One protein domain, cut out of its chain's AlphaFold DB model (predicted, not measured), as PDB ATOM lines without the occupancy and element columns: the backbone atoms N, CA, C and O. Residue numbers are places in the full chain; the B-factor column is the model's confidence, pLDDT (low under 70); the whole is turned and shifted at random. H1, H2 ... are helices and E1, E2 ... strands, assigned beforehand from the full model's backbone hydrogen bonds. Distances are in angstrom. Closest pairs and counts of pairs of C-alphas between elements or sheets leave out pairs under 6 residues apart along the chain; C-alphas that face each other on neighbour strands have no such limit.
ATOM      1  N   GLU A  41     -25.226  40.437  30.955       76.75
ATOM      2  CA  GLU A  41     -24.233  40.286  32.013       76.75
ATOM      3  C   GLU A  41     -23.970  41.643  32.662       76.75
ATOM      4  O   GLU A  41     -23.569  42.604  32.004       76.75
ATOM      5  N   VAL A  42     -24.174  41.712  33.977       75.19
ATOM      6  CA  VAL A  42     -23.800  42.870  34.792       75.19
ATOM      7  C   VAL A  42     -22.596  42.477  35.627       75.19
ATOM      8  O   VAL A  42     -22.609  41.434  36.285       75.19
ATOM      9  N   ARG A  43     -21.545  43.298  35.606       74.81
ATOM     10  CA  ARG A  43     -20.332  43.058  36.388       74.81
ATOM     11  C   ARG A  43     -20.198  44.105  37.486       74.81
ATOM     12  O   ARG A  43     -20.181  45.291  37.194       74.81
ATOM     13  N   ILE A  44     -20.091  43.656  38.735       71.69
ATOM     14  CA  ILE A  44     -19.992  44.509  39.928       71.69
ATOM     15  C   ILE A  44     -18.845  43.982  40.779       71.69
ATOM     16  O   ILE A  44     -18.850  42.811  41.150       71.69
ATOM     17  N   HIS A  45     -17.838  44.811  41.063       69.12
ATOM     18  CA  HIS A  45     -16.669  44.430  41.874       69.12
ATOM     19  C   HIS A  45     -16.030  43.086  41.471       69.12
ATOM     20  O   HIS A  45     -15.610  42.289  42.306       69.12
ATOM     21  N   GLY A  46     -15.969  42.810  40.166       70.19
ATOM     22  CA  GLY A  46     -15.408  41.567  39.635       70.19
ATOM     23  C   GLY A  46     -16.358  40.365  39.636       70.19
ATOM     24  O   GLY A  46     -16.019  39.370  38.997       70.19
ATOM     25  N   VAL A  47     -17.544  40.471  40.239       74.19
ATOM     26  CA  VAL A  47     -18.606  39.456  40.214       74.19
ATOM     27  C   VAL A  47     -19.453  39.625  38.957       74.19
ATOM     28  O   VAL A  47     -19.977  40.707  38.698       74.19
ATOM     29  N   THR A  48     -19.611  38.551  38.183       81.44
ATOM     30  CA  THR A  48     -20.507  38.525  37.018       81.44
ATOM     31  C   THR A  48     -21.877  37.985  37.420       81.44
ATOM     32  O   THR A  48     -22.008  36.844  37.876       81.44
ATOM     33  N   ILE A  49     -22.907  38.800  37.207       82.19
ATOM     34  CA  ILE A  49     -24.314  38.467  37.416       82.19
ATOM     35  C   ILE A  49     -24.942  38.224  36.045       82.19
ATOM     36  O   ILE A  49     -25.029  39.135  35.225       82.19
ATOM     37  N   ARG A  50     -25.389  36.990  35.798       84.12
ATOM     38  CA  ARG A  50     -26.060  36.613  34.550       84.12
ATOM     39  C   ARG A  50     -27.564  36.844  34.658       84.12
ATOM     40  O   ARG A  50     -28.274  36.130  35.379       84.12
ATOM     41  N   LEU A  51     -28.062  37.828  33.927       81.00
ATOM     42  CA  LEU A  51     -29.481  38.152  33.857       81.00
ATOM     43  C   LEU A  51     -30.088  37.501  32.620       81.00
ATOM     44  O   LEU A  51     -29.429  37.366  31.593       81.00
ATOM     45  N   LYS A  52     -31.340  37.051  32.709       76.94
ATOM     46  CA  LYS A  52     -32.062  36.647  31.507       76.94
ATOM     47  C   LYS A  52     -32.488  37.923  30.784       76.94
ATOM     48  O   LYS A  52     -32.690  38.952  31.430       76.94
ATOM     49  N   PRO A  53     -32.673  37.861  29.470       70.69
ATOM     50  CA  PRO A  53     -33.262  38.963  28.728       70.69
ATOM     51  C   PRO A  53     -34.572  39.434  29.353       70.69
ATOM     52  O   PRO A  53     -35.461  38.621  29.614       70.69
ATOM     53  N   GLY A  54     -34.680  40.737  29.598       71.31
ATOM     54  CA  GLY A  54     -35.849  41.345  30.233       71.31
ATOM     55  C   GLY A  54     -35.889  41.253  31.762       71.31
ATOM     56  O   GLY A  54     -36.762  41.877  32.359       71.31
ATOM     57  N   ASP A  55     -34.953  40.547  32.411       74.50
ATOM     58  CA  ASP A  55     -34.824  40.591  33.875       74.50
ATOM     59  C   ASP A  55     -34.302  41.948  34.349       74.50
ATOM     60  O   ASP A  55     -34.621  42.371  35.459       74.50
ATOM     61  N   ALA A  56     -33.480  42.609  33.532       75.31
ATOM     62  CA  ALA A  56     -32.961  43.932  33.816       75.31
ATOM     63  C   ALA A  56     -33.531  44.987  32.878       75.31
ATOM     64  O   ALA A  56     -33.845  44.749  31.715       75.31
ATOM     65  N   GLN A  57     -33.620  46.195  33.416       71.12
ATOM     66  CA  GLN A  57     -33.794  47.409  32.646       71.12
ATOM     67  C   GLN A  57     -32.609  48.320  32.955       71.12
ATOM     68  O   GLN A  57     -32.283  48.550  34.121       71.12
ATOM     69  N   SER A  58     -31.961  48.833  31.910       62.16
ATOM     70  CA  SER A  58     -30.953  49.883  32.061       62.16
ATOM     71  C   SER A  58     -31.663  51.197  32.370       62.16
ATOM     72  O   SER A  58     -32.449  51.675  31.553       62.16
ATOM     73  N   TYR A  59     -31.392  51.780  33.534       60.31
ATOM     74  CA  TYR A  59     -31.919  53.093  33.901       60.31
ATOM     75  C   TYR A  59     -30.801  54.132  33.863       60.31
ATOM     76  O   TYR A  59     -29.676  53.831  34.255       60.31
ATOM     77  N   VAL A  60     -31.109  55.342  33.390       50.12
ATOM     78  CA  VAL A  60     -30.197  56.493  33.402       50.12
ATOM     79  C   VAL A  60     -30.841  57.590  34.245       50.12
ATOM     80  O   VAL A  60     -31.746  58.273  33.774       50.12
ATOM     81  N   GLY A  61     -30.398  57.732  35.493       47.78
ATOM     82  CA  GLY A  61     -30.759  58.853  36.368       47.78
ATOM     83  C   GLY A  61     -29.587  59.822  36.431       47.78
ATOM     84  O   GLY A  61     -28.475  59.383  36.691       47.78
ATOM     85  N   GLU A  62     -29.794  61.103  36.109       49.91
ATOM     86  CA  GLU A  62     -28.762  62.160  36.182       49.91
ATOM     87  C   GLU A  62     -27.384  61.784  35.576       49.91
ATOM     88  O   GLU A  62     -26.329  62.135  36.093       49.91
ATOM     89  N   GLY A  63     -27.374  61.031  34.467       48.38
ATOM     90  CA  GLY A  63     -26.141  60.606  33.778       48.38
ATOM     91  C   GLY A  63     -25.491  59.321  34.313       48.38
ATOM     92  O   GLY A  63     -24.509  58.846  33.748       48.38
ATOM     93  N   THR A  64     -26.068  58.707  35.342       52.69
ATOM     94  CA  THR A  64     -25.603  57.472  35.980       52.69
ATOM     95  C   THR A  64     -26.422  56.285  35.480       52.69
ATOM     96  O   THR A  64     -27.642  56.255  35.637       52.69
ATOM     97  N   ARG A  65     -25.752  55.286  34.885       60.72
ATOM     98  CA  ARG A  65     -26.390  54.043  34.427       60.72
ATOM     99  C   ARG A  65     -26.253  52.945  35.477       60.72
ATOM    100  O   ARG A  65     -25.131  52.564  35.770       60.72
ATOM    101  N   TYR A  66     -27.373  52.395  35.941       70.88
ATOM    102  CA  TYR A  66     -27.403  51.194  36.783       70.88
ATOM    103  C   TYR A  66     -28.340  50.134  36.190       70.88
ATOM    104  O   TYR A  66     -29.249  50.445  35.409       70.88
ATOM    105  N   ALA A  67     -28.122  48.872  36.563       77.12
ATOM    106  CA  ALA A  67     -29.011  47.778  36.202       77.12
ATOM    107  C   ALA A  67     -30.113  47.636  37.255       77.12
ATOM    108  O   ALA A  67     -29.845  47.501  38.450       77.12
ATOM    109  N   ARG A  68     -31.366  47.667  36.807       81.31
ATOM    110  CA  ARG A  68     -32.540  47.494  37.660       81.31
ATOM    111  C   ARG A  68     -33.203  46.158  37.388       81.31
ATOM    112  O   ARG A  68     -33.634  45.931  36.265       81.31
ATOM    113  N   VAL A  69     -33.378  45.350  38.424       85.62
ATOM    114  CA  VAL A  69     -34.046  44.050  38.356       85.62
ATOM    115  C   VAL A  69     -35.325  44.082  39.198       85.62
ATOM    116  O   VAL A  69     -35.234  44.136  40.425       85.62
ATOM    117  N   PRO A  70     -36.522  44.033  38.593       86.88
ATOM    118  CA  PRO A  70     -37.766  43.877  39.343       86.88
ATOM    119  C   PRO A  70     -37.778  42.527  40.073       86.88
ATOM    120  O   PRO A  70     -37.678  41.476  39.439       86.88
ATOM    121  N   LEU A  71     -37.888  42.538  41.405       87.25
ATOM    122  CA  LEU A  71     -38.005  41.311  42.204       87.25
ATOM    123  C   LEU A  71     -39.466  40.988  42.514       87.25
ATOM    124  O   LEU A  71     -39.875  39.829  42.464       87.25
ATOM    125  N   THR A  72     -40.247  42.018  42.834       87.81
ATOM    126  CA  THR A  72     -41.684  41.935  43.112       87.81
ATOM    127  C   THR A  72     -42.408  43.140  42.502       87.81
ATOM    128  O   THR A  72     -41.791  44.006  41.883       87.81
ATOM    129  N   ALA A  73     -43.729  43.223  42.679       86.75
ATOM    130  CA  ALA A  73     -44.484  44.413  42.285       86.75
ATOM    131  C   ALA A  73     -44.026  45.678  43.037       86.75
ATOM    132  O   ALA A  73     -44.061  46.762  42.460       86.75
ATOM    133  N   GLU A  74     -43.535  45.529  44.271       87.62
ATOM    134  CA  GLU A  74     -43.210  46.628  45.190       87.62
ATOM    135  C   GLU A  74     -41.707  46.814  45.419       87.62
ATOM    136  O   GLU A  74     -41.293  47.770  46.080       87.62
ATOM    137  N   THR A  75     -40.874  45.907  44.908       88.69
ATOM    138  CA  THR A  75     -39.449  45.866  45.234       88.69
ATOM    139  C   THR A  75     -38.603  45.578  44.011       88.69
ATOM    140  O   THR A  75     -38.789  44.569  43.326       88.69
ATOM    141  N   ASP A  76     -37.601  46.426  43.821       87.94
ATOM    142  CA  ASP A  76     -36.620  46.292  42.759       87.94
ATOM    143  C   ASP A  76     -35.219  46.210  43.372       87.94
ATOM    144  O   ASP A  76     -34.909  46.846  44.379       87.94
ATOM    145  N   LEU A  77     -34.358  45.421  42.745       88.00
ATOM    146  CA  LEU A  77     -32.941  45.318  43.052       88.00
ATOM    147  C   LEU A  77     -32.164  46.231  42.104       88.00
ATOM    148  O   LEU A  77     -32.258  46.090  40.884       88.00
ATOM    149  N   ALA A  78     -31.388  47.151  42.661       82.44
ATOM    150  CA  ALA A  78     -30.455  47.970  41.906       82.44
ATOM    151  C   ALA A  78     -29.037  47.407  42.022       82.44
ATOM    152  O   ALA A  78     -28.568  47.050  43.108       82.44
ATOM    153  N   LEU A  79     -28.358  47.363  40.879       79.81
ATOM    154  CA  LEU A  79     -27.029  46.801  40.690       79.81
ATOM    155  C   LEU A  79     -26.128  47.820  39.971       79.81
ATOM    156  O   LEU A  79     -26.386  48.172  38.819       79.81
ATOM    157  N   ASP A  80     -25.082  48.286  40.654       74.81
ATOM    158  CA  ASP A  80     -24.083  49.240  40.158       74.81
ATOM    159  C   ASP A  80     -22.744  49.001  40.875       74.81
ATOM    160  O   ASP A  80     -22.717  48.689  42.066       74.81
ATOM    161  N   GLU A  81     -21.629  49.144  40.158       66.62
ATOM    162  CA  GLU A  81     -20.275  48.996  40.716       66.62
ATOM    163  C   GLU A  81     -19.884  50.112  41.687       66.62
ATOM    164  O   GLU A  81     -18.952  49.965  42.472       66.62
ATOM    165  N   ARG A  82     -20.599  51.232  41.647       64.25
ATOM    166  CA  ARG A  82     -20.380  52.359  42.542       64.25
ATOM    167  C   ARG A  82     -21.125  52.212  43.852       64.25
ATOM    168  O   ARG A  82     -20.933  53.070  44.687       64.25
ATOM    169  N   PHE A  83     -21.918  51.161  44.095       64.88
ATOM    170  CA  PHE A  83     -22.555  50.934  45.408       64.88
ATOM    171  C   PHE A  83     -21.578  50.517  46.528       64.88
ATOM    172  O   PHE A  83     -22.019  50.048  47.581       64.88
ATOM    173  N   ASP A  84     -20.271  50.689  46.322       57.47
ATOM    174  CA  ASP A  84     -19.237  50.480  47.334       57.47
ATOM    175  C   ASP A  84     -19.483  51.319  48.600       57.47
ATOM    176  O   ASP A  84     -20.120  52.368  48.581       57.47
ATOM    177  N   TRP A  85     -18.928  50.883  49.724       45.06
ATOM    178  CA  TRP A  85     -19.054  51.501  51.046       45.06
ATOM    179  C   TRP A  85     -18.564  52.956  51.134       45.06
ATOM    180  O   TRP A  85     -18.794  53.609  52.150       45.06
ATOM    181  N   ASN A  86     -17.903  53.462  50.089       43.00
ATOM    182  CA  ASN A  86     -17.261  54.774  50.053       43.00
ATOM    183  C   ASN A  86     -17.934  55.792  49.123       43.00
ATOM    184  O   ASN A  86     -17.343  56.842  48.866       43.00
ATOM    185  N   VAL A  87     -19.138  55.528  48.608       44.19
ATOM    186  CA  VAL A  87     -19.858  56.571  47.862       44.19
ATOM    187  C   VAL A  87     -20.462  57.591  48.820       44.19
ATOM    188  O   VAL A  87     -21.213  57.210  49.725       44.19
ATOM    189  N   PRO A  88     -20.163  58.887  48.634       37.69
ATOM    190  CA  PRO A  88     -20.814  59.932  49.396       37.69
ATOM    191  C   PRO A  88     -22.336  59.924  49.159       37.69
ATOM    192  O   PRO A  88     -22.858  59.376  48.185       37.69
ATOM    193  N   ALA A  89     -23.072  60.488  50.118       43.19
ATOM    194  CA  ALA A  89     -24.537  60.496  50.149       43.19
ATOM    195  C   ALA A  89     -25.184  61.187  48.927       43.19
ATOM    196  O   ALA A  89     -26.377  61.042  48.693       43.19
ATOM    197  N   ASP A  90     -24.407  61.917  48.133       38.00
ATOM    198  CA  ASP A  90     -24.793  62.508  46.854       38.00
ATOM    199  C   ASP A  90     -24.948  61.460  45.736       38.00
ATOM    200  O   ASP A  90     -25.867  61.557  44.931       38.00
ATOM    201  N   PHE A  91     -24.154  60.392  45.698       38.56
ATOM    202  CA  PHE A  91     -24.326  59.326  44.703       38.56
ATOM    203  C   PHE A  91     -25.630  58.551  44.910       38.56
ATOM    204  O   PHE A  91     -26.349  58.203  43.970       38.56
ATOM    205  N   MET A  92     -25.971  58.360  46.176       45.69
ATOM    206  CA  MET A  92     -27.242  57.823  46.625       45.69
ATOM    207  C   MET A  92     -28.433  58.673  46.098       45.69
ATOM    208  O   MET A  92     -29.516  58.135  45.878       45.69
ATOM    209  N   SER A  93     -28.233  59.959  45.773       44.78
ATOM    210  CA  SER A  93     -29.291  60.841  45.256       44.78
ATOM    211  C   SER A  93     -29.593  60.665  43.758       44.78
ATOM    212  O   SER A  93     -30.589  61.195  43.276       44.78
ATOM    213  N   SER A  94     -28.773  59.879  43.042       41.00
ATOM    214  CA  SER A  94     -28.877  59.646  41.587       41.00
ATOM    215  C   SER A  94     -29.585  58.339  41.191       41.00
ATOM    216  O   SER A  94     -29.940  58.135  40.025       41.00
ATOM    217  N   ILE A  95     -29.874  57.466  42.161       49.97
ATOM    218  CA  ILE A  95     -31.006  56.543  42.030       49.97
ATOM    219  C   ILE A  95     -32.255  57.438  42.167       49.97
ATOM    220  O   ILE A  95     -32.235  58.328  43.004       49.97
ATOM    221  N   PRO A  96     -33.369  57.257  41.437       42.34
ATOM    222  CA  PRO A  96     -34.629  57.995  41.657       42.34
ATOM    223  C   PRO A  96     -35.299  57.712  43.026       42.34
ATOM    224  O   PRO A  96     -36.518  57.783  43.183       42.34
ATOM    225  N   VAL A  97     -34.494  57.355  44.022       44.19
ATOM    226  CA  VAL A  97     -34.770  57.367  45.448       44.19
ATOM    227  C   VAL A  97     -33.843  58.445  45.978       44.19
ATOM    228  O   VAL A  97     -32.643  58.345  45.770       44.19
ATOM    229  N   ALA A  98     -34.366  59.459  46.659       41.38
ATOM    230  CA  ALA A  98     -33.567  60.483  47.331       41.38
ATOM    231  C   ALA A  98     -32.766  59.890  48.509       41.38
ATOM    232  O   ALA A  98     -32.981  60.194  49.682       41.38
ATOM    233  N   PHE A  99     -31.862  58.975  48.205       44.56
ATOM    234  CA  PHE A  99     -30.979  58.307  49.126       44.56
ATOM    235  C   PHE A  99     -29.893  59.373  49.374       44.56
ATOM    236  O   PHE A  99     -29.136  59.720  48.491       44.56
ATOM    237  N   GLY A 100     -29.935  60.070  50.507       41.38
ATOM    238  CA  GLY A 100     -29.006  61.179  50.799       41.38
ATOM    239  C   GLY A 100     -29.651  62.524  51.132       41.38
ATOM    240  O   GLY A 100     -29.047  63.305  51.856       41.38
ATOM    241  N   GLN A 101     -30.899  62.757  50.713       50.06
ATOM    242  CA  GLN A 101     -31.734  63.892  51.165       50.06
ATOM    243  C   GLN A 101     -32.966  63.416  51.971       50.06
ATOM    244  O   GLN A 101     -33.862  64.193  52.286       50.06
ATOM    245  N   GLY A 102     -33.034  62.114  52.264       60.38
ATOM    246  CA  GLY A 102     -34.176  61.444  52.878       60.38
ATOM    247  C   GLY A 102     -34.107  61.272  54.400       60.38
ATOM    248  O   GLY A 102     -33.043  61.361  55.012       60.38
ATOM    249  N   GLU A 103     -35.251  60.959  55.008       73.50
ATOM    250  CA  GLU A 103     -35.362  60.564  56.414       73.50
ATOM    251  C   GLU A 103     -34.800  59.147  56.610       73.50
ATOM    252  O   GLU A 103     -35.071  58.233  55.823       73.50
ATOM    253  N   ARG A 104     -34.016  58.944  57.675       79.50
ATOM    254  CA  ARG A 104     -33.555  57.609  58.071       79.50
ATOM    255  C   ARG A 104     -34.604  56.947  58.950       79.50
ATOM    256  O   ARG A 104     -34.868  57.409  60.056       79.50
ATOM    257  N   ARG A 105     -35.165  55.831  58.484       82.25
ATOM    258  CA  ARG A 105     -36.150  55.039  59.229       82.25
ATOM    259  C   ARG A 105     -35.519  53.737  59.697       82.25
ATOM    260  O   ARG A 105     -35.041  52.946  58.887       82.25
ATOM    261  N   ARG A 106     -35.560  53.482  61.005       88.19
ATOM    262  CA  ARG A 106     -35.096  52.218  61.587       88.19
ATOM    263  C   ARG A 106     -36.261  51.244  61.759       88.19
ATOM    264  O   ARG A 106     -37.262  51.581  62.384       88.19
ATOM    265  N   LEU A 107     -36.110  50.036  61.222       90.38
ATOM    266  CA  LEU A 107     -37.030  48.910  61.390       90.38
ATOM    267  C   LEU A 107     -36.239  47.720  61.942       90.38
ATOM    268  O   LEU A 107     -35.637  46.953  61.190       90.38
ATOM    269  N   GLY A 108     -36.206  47.606  63.271       93.19
ATOM    270  CA  GLY A 108     -35.386  46.609  63.958       93.19
ATOM    271  C   GLY A 108     -33.904  46.798  63.639       93.19
ATOM    272  O   GLY A 108     -33.357  47.881  63.855       93.19
ATOM    273  N   ARG A 109     -33.262  45.760  63.090       92.25
ATOM    274  CA  ARG A 109     -31.849  45.819  62.676       92.25
ATOM    275  C   ARG A 109     -31.588  46.576  61.373       92.25
ATOM    276  O   ARG A 109     -30.431  46.788  61.022       92.25
ATOM    277  N   PHE A 110     -32.631  46.922  60.626       88.62
ATOM    278  CA  PHE A 110     -32.496  47.550  59.319       88.62
ATOM    279  C   PHE A 110     -32.623  49.066  59.417       88.62
ATOM    280  O   PHE A 110     -33.509  49.591  60.094       88.62
ATOM    281  N   GLU A 111     -31.759  49.766  58.693       85.25
ATOM    282  CA  GLU A 111     -31.817  51.214  58.535       85.25
ATOM    283  C   GLU A 111     -32.101  51.535  57.071       85.25
ATOM    284  O   GLU A 111     -31.308  51.214  56.186       85.25
ATOM    285  N   LEU A 112     -33.269  52.119  56.819       83.12
ATOM    286  CA  LEU A 112     -33.724  52.499  55.492       83.12
ATOM    287  C   LEU A 112     -33.510  53.994  55.291       83.12
ATOM    288  O   LEU A 112     -33.762  54.786  56.199       83.12
ATOM    289  N   ALA A 113     -33.119  54.381  54.082       79.69
ATOM    290  CA  ALA A 113     -33.205  55.767  53.652       79.69
ATOM    291  C   ALA A 113     -34.502  55.952  52.872       79.69
ATOM    292  O   ALA A 113     -34.749  55.229  51.903       79.69
ATOM    293  N   CYS A 114     -35.327  56.905  53.293       77.88
ATOM    294  CA  CYS A 114     -36.625  57.160  52.694       77.88
ATOM    295  C   CYS A 114     -36.711  58.583  52.145       77.88
ATOM    296  O   CYS A 114     -36.413  59.548  52.838       77.88
ATOM    297  N   ALA A 115     -37.144  58.718  50.897       71.94
ATOM    298  CA  ALA A 115     -37.322  60.008  50.252       71.94
ATOM    299  C   ALA A 115     -38.503  60.777  50.866       71.94
ATOM    300  O   ALA A 115     -39.588  60.223  51.060       71.94
ATOM    301  N   VAL A 116     -38.313  62.077  51.100       62.00
ATOM    302  CA  VAL A 116     -39.393  62.998  51.473       62.00
ATOM    303  C   VAL A 116     -39.988  63.571  50.184       62.00
ATOM    304  O   VAL A 116     -39.316  64.287  49.450       62.00
ATOM    305  N   GLY A 117     -41.238  63.225  49.866       60.28
ATOM    306  CA  GLY A 117     -41.925  63.717  48.664       60.28
ATOM    307  C   GLY A 117     -42.791  62.666  47.972       60.28
ATOM    308  O   GLY A 117     -42.615  61.465  48.171       60.28
ATOM    309  N   SER A 118     -43.765  63.118  47.175       57.25
ATOM    310  CA  SER A 118     -44.802  62.273  46.559       57.25
ATOM    311  C   SER A 118     -44.499  61.777  45.141       57.25
ATOM    312  O   SER A 118     -45.172  60.857  44.684       57.25
ATOM    313  N   LEU A 119     -43.493  62.339  44.463       62.41
ATOM    314  CA  LEU A 119     -43.240  62.135  43.027       62.41
ATOM    315  C   LEU A 119     -42.094  61.157  42.710       62.41
ATOM    316  O   LEU A 119     -41.560  61.173  41.605       62.41
ATOM    317  N   MET A 120     -41.711  60.301  43.658       67.56
ATOM    318  CA  MET A 120     -40.613  59.345  43.469       67.56
ATOM    319  C   MET A 120     -41.132  57.950  43.119       67.56
ATOM    320  O   MET A 120     -42.114  57.483  43.701       67.56
ATOM    321  N   LEU A 121     -40.436  57.272  42.200       73.25
ATOM    322  CA  LEU A 121     -40.739  55.890  41.811       73.25
ATOM    323  C   LEU A 121     -40.529  54.912  42.975       73.25
ATOM    324  O   LEU A 121     -41.268  53.937  43.100       73.25
ATOM    325  N   TYR A 122     -39.550  55.198  43.836       79.19
ATOM    326  CA  TYR A 122     -39.315  54.470  45.075       79.19
ATOM    327  C   TYR A 122     -39.309  55.424  46.257       79.19
ATOM    328  O   TYR A 122     -38.804  56.544  46.182       79.19
ATOM    329  N   ARG A 123     -39.873  54.959  47.365       80.44
ATOM    330  CA  ARG A 123     -40.024  55.744  48.588       80.44
ATOM    331  C   ARG A 123     -38.936  55.456  49.595       80.44
ATOM    332  O   ARG A 123     -38.565  56.368  50.319       80.44
ATOM    333  N   CYS A 124     -38.423  54.233  49.631       81.62
ATOM    334  CA  CYS A 124     -37.325  53.867  50.512       81.62
ATOM    335  C   CYS A 124     -36.334  52.959  49.800       81.62
ATOM    336  O   CYS A 124     -36.665  52.311  48.808       81.62
ATOM    337  N   GLY A 125     -35.140  52.842  50.359       83.81
ATOM    338  CA  GLY A 125     -34.245  51.759  50.015       83.81
ATOM    339  C   GLY A 125     -33.298  51.398  51.147       83.81
ATOM    340  O   GLY A 125     -33.208  52.091  52.163       83.81
ATOM    341  N   ILE A 126     -32.620  50.271  50.967       83.50
ATOM    342  CA  ILE A 126     -31.661  49.735  51.926       83.50
ATOM    343  C   ILE A 126     -30.434  49.198  51.203       83.50
ATOM    344  O   ILE A 126     -30.546  48.525  50.178       83.50
ATOM    345  N   HIS A 127     -29.265  49.497  51.760       82.00
ATOM    346  CA  HIS A 127     -28.009  48.885  51.349       82.00
ATOM    347  C   HIS A 127     -27.835  47.546  52.062       82.00
ATOM    348  O   HIS A 127     -28.087  47.433  53.263       82.00
ATOM    349  N   SER A 128     -27.444  46.523  51.315       83.12
ATOM    350  CA  SER A 128     -27.201  45.188  51.845       83.12
ATOM    351  C   SER A 128     -26.037  44.534  51.108       83.12
ATOM    352  O   SER A 128     -25.555  45.024  50.088       83.12
ATOM    353  N   LEU A 129     -25.565  43.414  51.651       82.12
ATOM    354  CA  LEU A 129     -24.440  42.666  51.110       82.12
ATOM    355  C   LEU A 129     -24.866  41.268  50.680       82.12
ATOM    356  O   LEU A 129     -25.493  40.540  51.444       82.12
ATOM    357  N   PHE A 130     -24.417  40.863  49.494       84.19
ATOM    358  CA  PHE A 130     -24.445  39.484  49.028       84.19
ATOM    359  C   PHE A 130     -23.009  39.012  48.787       84.19
ATOM    360  O   PHE A 130     -22.357  39.493  47.870       84.19
ATOM    361  N   ARG A 131     -22.483  38.075  49.589       83.19
ATOM    362  CA  ARG A 131     -21.076  37.608  49.478       83.19
ATOM    363  C   ARG A 131     -20.056  38.764  49.418       83.19
ATOM    364  O   ARG A 131     -19.160  38.763  48.582       83.19
ATOM    365  N   SER A 132     -20.231  39.768  50.279       76.12
ATOM    366  CA  SER A 132     -19.423  41.004  50.310       76.12
ATOM    367  C   SER A 132     -19.587  41.937  49.102       76.12
ATOM    368  O   SER A 132     -18.966  42.994  49.077       76.12
ATOM    369  N   MET A 133     -20.445  41.599  48.136       78.00
ATOM    370  CA  MET A 133     -20.853  42.494  47.059       78.00
ATOM    371  C   MET A 133     -22.012  43.379  47.547       78.00
ATOM    372  O   MET A 133     -23.050  42.838  47.947       78.00
ATOM    373  N   PRO A 134     -21.870  44.713  47.528       75.94
ATOM    374  CA  PRO A 134     -22.959  45.621  47.847       75.94
ATOM    375  C   PRO A 134     -24.070  45.567  46.802       75.94
ATOM    376  O   PRO A 134     -23.827  45.455  45.601       75.94
ATOM    377  N   PHE A 135     -25.303  45.680  47.277       80.62
ATOM    378  CA  PHE A 135     -26.475  45.913  46.450       80.62
ATOM    379  C   PHE A 135     -27.464  46.814  47.181       80.62
ATOM    380  O   PHE A 135     -27.432  46.939  48.409       80.62
ATOM    381  N   VAL A 136     -28.374  47.421  46.421       83.81
ATOM    382  CA  VAL A 136     -29.431  48.256  46.989       83.81
ATOM    383  C   VAL A 136     -30.788  47.654  46.657       83.81
ATOM    384  O   VAL A 136     -31.086  47.367  45.497       83.81
ATOM    385  N   LEU A 137     -31.621  47.473  47.679       88.19
ATOM    386  CA  LEU A 137     -33.039  47.174  47.503       88.19
ATOM    387  C   LEU A 137     -33.845  48.457  47.548       88.19
ATOM    388  O   LEU A 137     -33.698  49.256  48.471       88.19
ATOM    389  N   LEU A 138     -34.701  48.629  46.549       86.31
ATOM    390  CA  LEU A 138     -35.553  49.790  46.363       86.31
ATOM    391  C   LEU A 138     -37.005  49.385  46.593       86.31
ATOM    392  O   LEU A 138     -37.497  48.444  45.974       86.31
ATOM    393  N   PHE A 139     -37.696  50.115  47.459       87.19
ATOM    394  CA  PHE A 139     -39.087  49.878  47.819       87.19
ATOM    395  C   PHE A 139     -39.976  50.982  47.249       87.19
ATOM    396  O   PHE A 139     -39.793  52.165  47.559       87.19
ATOM    397  N   LYS A 140     -40.962  50.603  46.430       85.81
ATOM    398  CA  LYS A 140     -41.967  51.530  45.881       85.81
ATOM    399  C   LYS A 140     -42.859  52.085  46.978       85.81
ATOM    400  O   LYS A 140     -43.138  53.278  47.005       85.81
ATOM    401  N   THR A 141     -43.228  51.236  47.926       86.25
ATOM    402  CA  THR A 141     -43.938  51.597  49.150       86.25
ATOM    403  C   THR A 141     -43.031  51.373  50.361       86.25
ATOM    404  O   THR A 141     -42.291  50.394  50.392       86.25
ATOM    405  N   PRO A 142     -43.022  52.268  51.370       86.62
ATOM    406  CA  PRO A 142     -42.213  52.055  52.564       86.62
ATOM    407  C   PRO A 142     -42.616  50.755  53.274       86.62
ATOM    408  O   PRO A 142     -43.795  50.623  53.623       86.62
ATOM    409  N   PRO A 143     -41.673  49.837  53.556       91.00
ATOM    410  CA  PRO A 143     -41.979  48.656  54.349       91.00
ATOM    411  C   PRO A 143     -42.402  49.067  55.763       91.00
ATOM    412  O   PRO A 143     -42.014  50.128  56.268       91.00
ATOM    413  N   GLN A 144     -43.222  48.244  56.407       93.50
ATOM    414  CA  GLN A 144     -43.836  48.566  57.698       93.50
ATOM    415  C   GLN A 144     -43.229  47.795  58.868       93.50
ATOM    416  O   GLN A 144     -43.435  48.173  60.020       93.50
ATOM    417  N   SER A 145     -42.457  46.740  58.598       95.94
ATOM    418  CA  SER A 145     -41.884  45.886  59.639       95.94
ATOM    419  C   SER A 145     -40.489  45.373  59.293       95.94
ATOM    420  O   SER A 145     -40.106  45.284  58.128       95.94
ATOM    421  N   GLU A 146     -39.735  44.976  60.320       96.31
ATOM    422  CA  GLU A 146     -38.447  44.294  60.152       96.31
ATOM    423  C   GLU A 146     -38.588  42.979  59.365       96.31
ATOM    424  O   GLU A 146     -37.746  42.670  58.524       96.31
ATOM    425  N   ALA A 147     -39.664  42.222  59.606       96.56
ATOM    426  CA  ALA A 147     -39.919  40.950  58.936       96.56
ATOM    427  C   ALA A 147     -40.115  41.123  57.422       96.56
ATOM    428  O   ALA A 147     -39.605  40.326  56.636       96.56
ATOM    429  N   GLU A 148     -40.801  42.189  57.011       95.19
ATOM    430  CA  GLU A 148     -40.994  42.528  55.602       95.19
ATOM    431  C   GLU A 148     -39.662  42.860  54.920       95.19
ATOM    432  O   GLU A 148     -39.352  42.305  53.866       95.19
ATOM    433  N   VAL A 149     -38.829  43.688  55.559       93.38
ATOM    434  CA  VAL A 149     -37.489  44.007  55.042       93.38
ATOM    435  C   VAL A 149     -36.637  42.740  54.941       93.38
ATOM    436  O   VAL A 149     -36.020  42.496  53.905       93.38
ATOM    437  N   ALA A 150     -36.646  41.890  55.972       95.06
ATOM    438  CA  ALA A 150     -35.905  40.631  55.973       95.06
ATOM    439  C   ALA A 150     -36.340  39.689  54.840       95.06
ATOM    440  O   ALA A 150     -35.486  39.073  54.202       95.06
ATOM    441  N   ALA A 151     -37.644  39.595  54.569       94.62
ATOM    442  CA  ALA A 151     -38.173  38.772  53.488       94.62
ATOM    443  C   ALA A 151     -37.709  39.269  52.110       94.62
ATOM    444  O   ALA A 151     -37.288  38.462  51.280       94.62
ATOM    445  N   GLN A 152     -37.717  40.586  51.878       94.88
ATOM    446  CA  GLN A 152     -37.255  41.159  50.608       94.88
ATOM    447  C   GLN A 152     -35.736  41.031  50.430       94.88
ATOM    448  O   GLN A 152     -35.271  40.688  49.343       94.88
ATOM    449  N   VAL A 153     -34.956  41.204  51.504       92.88
ATOM    450  CA  VAL A 153     -33.509  40.923  51.498       92.88
ATOM    451  C   VAL A 153     -33.244  39.456  51.162       92.88
ATOM    452  O   VAL A 153     -32.426  39.164  50.292       92.88
ATOM    453  N   ALA A 154     -33.977  38.523  51.773       93.00
ATOM    454  CA  ALA A 154     -33.847  37.099  51.473       93.00
ATOM    455  C   ALA A 154     -34.233  36.760  50.019       93.00
ATOM    456  O   ALA A 154     -33.598  35.908  49.394       93.00
ATOM    457  N   ALA A 155     -35.244  37.432  49.458       92.50
ATOM    458  CA  ALA A 155     -35.636  37.270  48.059       92.50
ATOM    459  C   ALA A 155     -34.543  37.760  47.096       92.50
ATOM    460  O   ALA A 155     -34.224  37.065  46.125       92.50
ATOM    461  N   ALA A 156     -33.931  38.910  47.392       91.19
ATOM    462  CA  ALA A 156     -32.801  39.450  46.640       91.19
ATOM    463  C   ALA A 156     -31.585  38.521  46.701       91.19
ATOM    464  O   ALA A 156     -31.008  38.179  45.669       91.19
ATOM    465  N   ASP A 157     -31.262  38.018  47.891       91.19
ATOM    466  CA  ASP A 157     -30.217  37.019  48.093       91.19
ATOM    467  C   ASP A 157     -30.479  35.758  47.267       91.19
ATOM    468  O   ASP A 157     -29.594  35.261  46.576       91.19
ATOM    469  N   ALA A 158     -31.699  35.222  47.315       91.25
ATOM    470  CA  ALA A 158     -32.066  34.036  46.552       91.25
ATOM    471  C   ALA A 158     -31.982  34.284  45.039       91.25
ATOM    472  O   ALA A 158     -31.574  33.391  44.291       91.25
ATOM    473  N   PHE A 159     -32.348  35.484  44.582       90.38
ATOM    474  CA  PHE A 159     -32.154  35.901  43.200       90.38
ATOM    475  C   PHE A 159     -30.665  35.891  42.835       90.38
ATOM    476  O   PHE A 159     -30.273  35.162  41.924       90.38
ATOM    477  N   LEU A 160     -29.828  36.606  43.588       88.94
ATOM    478  CA  LEU A 160     -28.392  36.711  43.331       88.94
ATOM    479  C   LEU A 160     -27.694  35.347  43.382       88.94
ATOM    480  O   LEU A 160     -26.923  35.032  42.480       88.94
ATOM    481  N   ARG A 161     -28.035  34.467  44.334       89.81
ATOM    482  CA  ARG A 161     -27.487  33.093  44.412       89.81
ATOM    483  C   ARG A 161     -27.698  32.281  43.142       89.81
ATOM    484  O   ARG A 161     -26.854  31.455  42.817       89.81
ATOM    485  N   ARG A 162     -28.820  32.482  42.448       88.50
ATOM    486  CA  ARG A 162     -29.136  31.756  41.209       88.50
ATOM    487  C   ARG A 162     -28.421  32.328  39.985       88.50
ATOM    488  O   ARG A 162     -28.377  31.650  38.964       88.50
ATOM    489  N   ARG A 163     -27.949  33.576  40.052       85.62
ATOM    490  CA  ARG A 163     -27.491  34.357  38.887       85.62
ATOM    491  C   ARG A 163     -26.020  34.737  38.925       85.62
ATOM    492  O   ARG A 163     -25.424  34.954  37.874       85.62
TER     493      ARG A 163
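What this domain is: This is residues 41 to 163 of the 178 residues of an uncharacterized protein of Sphingomonas jinjuensis (UniProt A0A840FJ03). A strongly twisted sheet of seven antiparallel strands makes the core, and one long helix, H2, packs on one of its faces. The small hairpin of E1 and E2 sits by the last residues of H2, and the short helix H1 lies on the opposite face of the large sheet from H2. The printed part has 123 residues, with two named helices and nine named strands in the order E1 E2 E3 E4 E5 H1 E6 E7 E8 E9 H2, and the class is mixed, helices and strands. The large sheet runs E3 E4 E5 E9 E8 E7 E6. The whole is compact, with a radius of gyration of the C-alphas of 13.4 A, and rounded, with spans of 33 by 33 by 27 A.

How they stand to each other: The large sheet is built of E3, residues 57 to 61, E4, 64 to 70, E5, 75 to 79, E9, 133 to 139, E8, 124 to 130, E7, 110 to 114, and E6, 103 to 107, in this order across it. E3 and E6 are its edge strands. From edge to edge the strands' lines turn by 139 degrees. E3 E4 E5 and E6 E7 E8 E9 are two meanders, each strand the antiparallel neighbour of the one before. The inner strands E9 and E8 form a hairpin at 154 degrees, with N 126 and O 137 2.9 A apart, within hydrogen-bond range. E5 and E9 are antiparallel at 149 degrees, with N 138 and O 76 at 2.8 A. In the hairpin of E4 and E5, N 69 and O 77 are 2.8 A apart; in that of E3 and E4, N 57 and O 68 are 2.9 A apart. In the hairpin of E7 and E8, N 125 and O 113 are 2.9 A apart; in that of E6 and E7, N 105 and O 112 are 2.9 A apart. H2, residues 146 to 163, is on this sheet. Its closest C-alphas to E8 are those of Asp 157 and Phe 130, 6.3 A, and to E9 those of Val 153 and Leu 137, 7.4 A. H1, residues 91 to 94, is on the opposite face, at a height of 4.9 A over the sheet and over none of its strands. H1 and H2 are apart. E1, residues 41 to 44, and E2, residues 47 to 51, form a hairpin at 149 degrees, with N 49 and O 42 2.8 A apart. The closest C-alphas of E2 and H2, those of Arg 50 and Arg 163, are 5.1 A apart. E2 and E3 are apart. In H2 every O i to N i+4 pair is within hydrogen-bond range; H1 is too short for such a pair.

Where its parts are: In the sheet, E9 is 19.7 A long from first to last C-alpha, E8 19.4 A and E4 18.5 A; E5 is 13.3 A long and E6 12.8 A. H2 is 25.9 A long, from C-alpha 146 at (-38.447, 44.294, 60.152) to C-alpha 163 at (-27.491, 34.357, 38.887). E1 begins with C-alpha 41 at (-24.233, 40.286, 32.013).

The domain as a whole: The two C-alphas farthest apart, those of Gly 46 and Ser 118, are 36.6 A apart, and the first and last printed C-alphas are 9.6 A apart. The printed part has no cut. The link from E5 to H1, with 11 residues between them, is long. The mean pLDDT of the printed part is 74.5, and it is under 70 at residue 45, residues 58 to 65, 81 to 102 and 116 to 120.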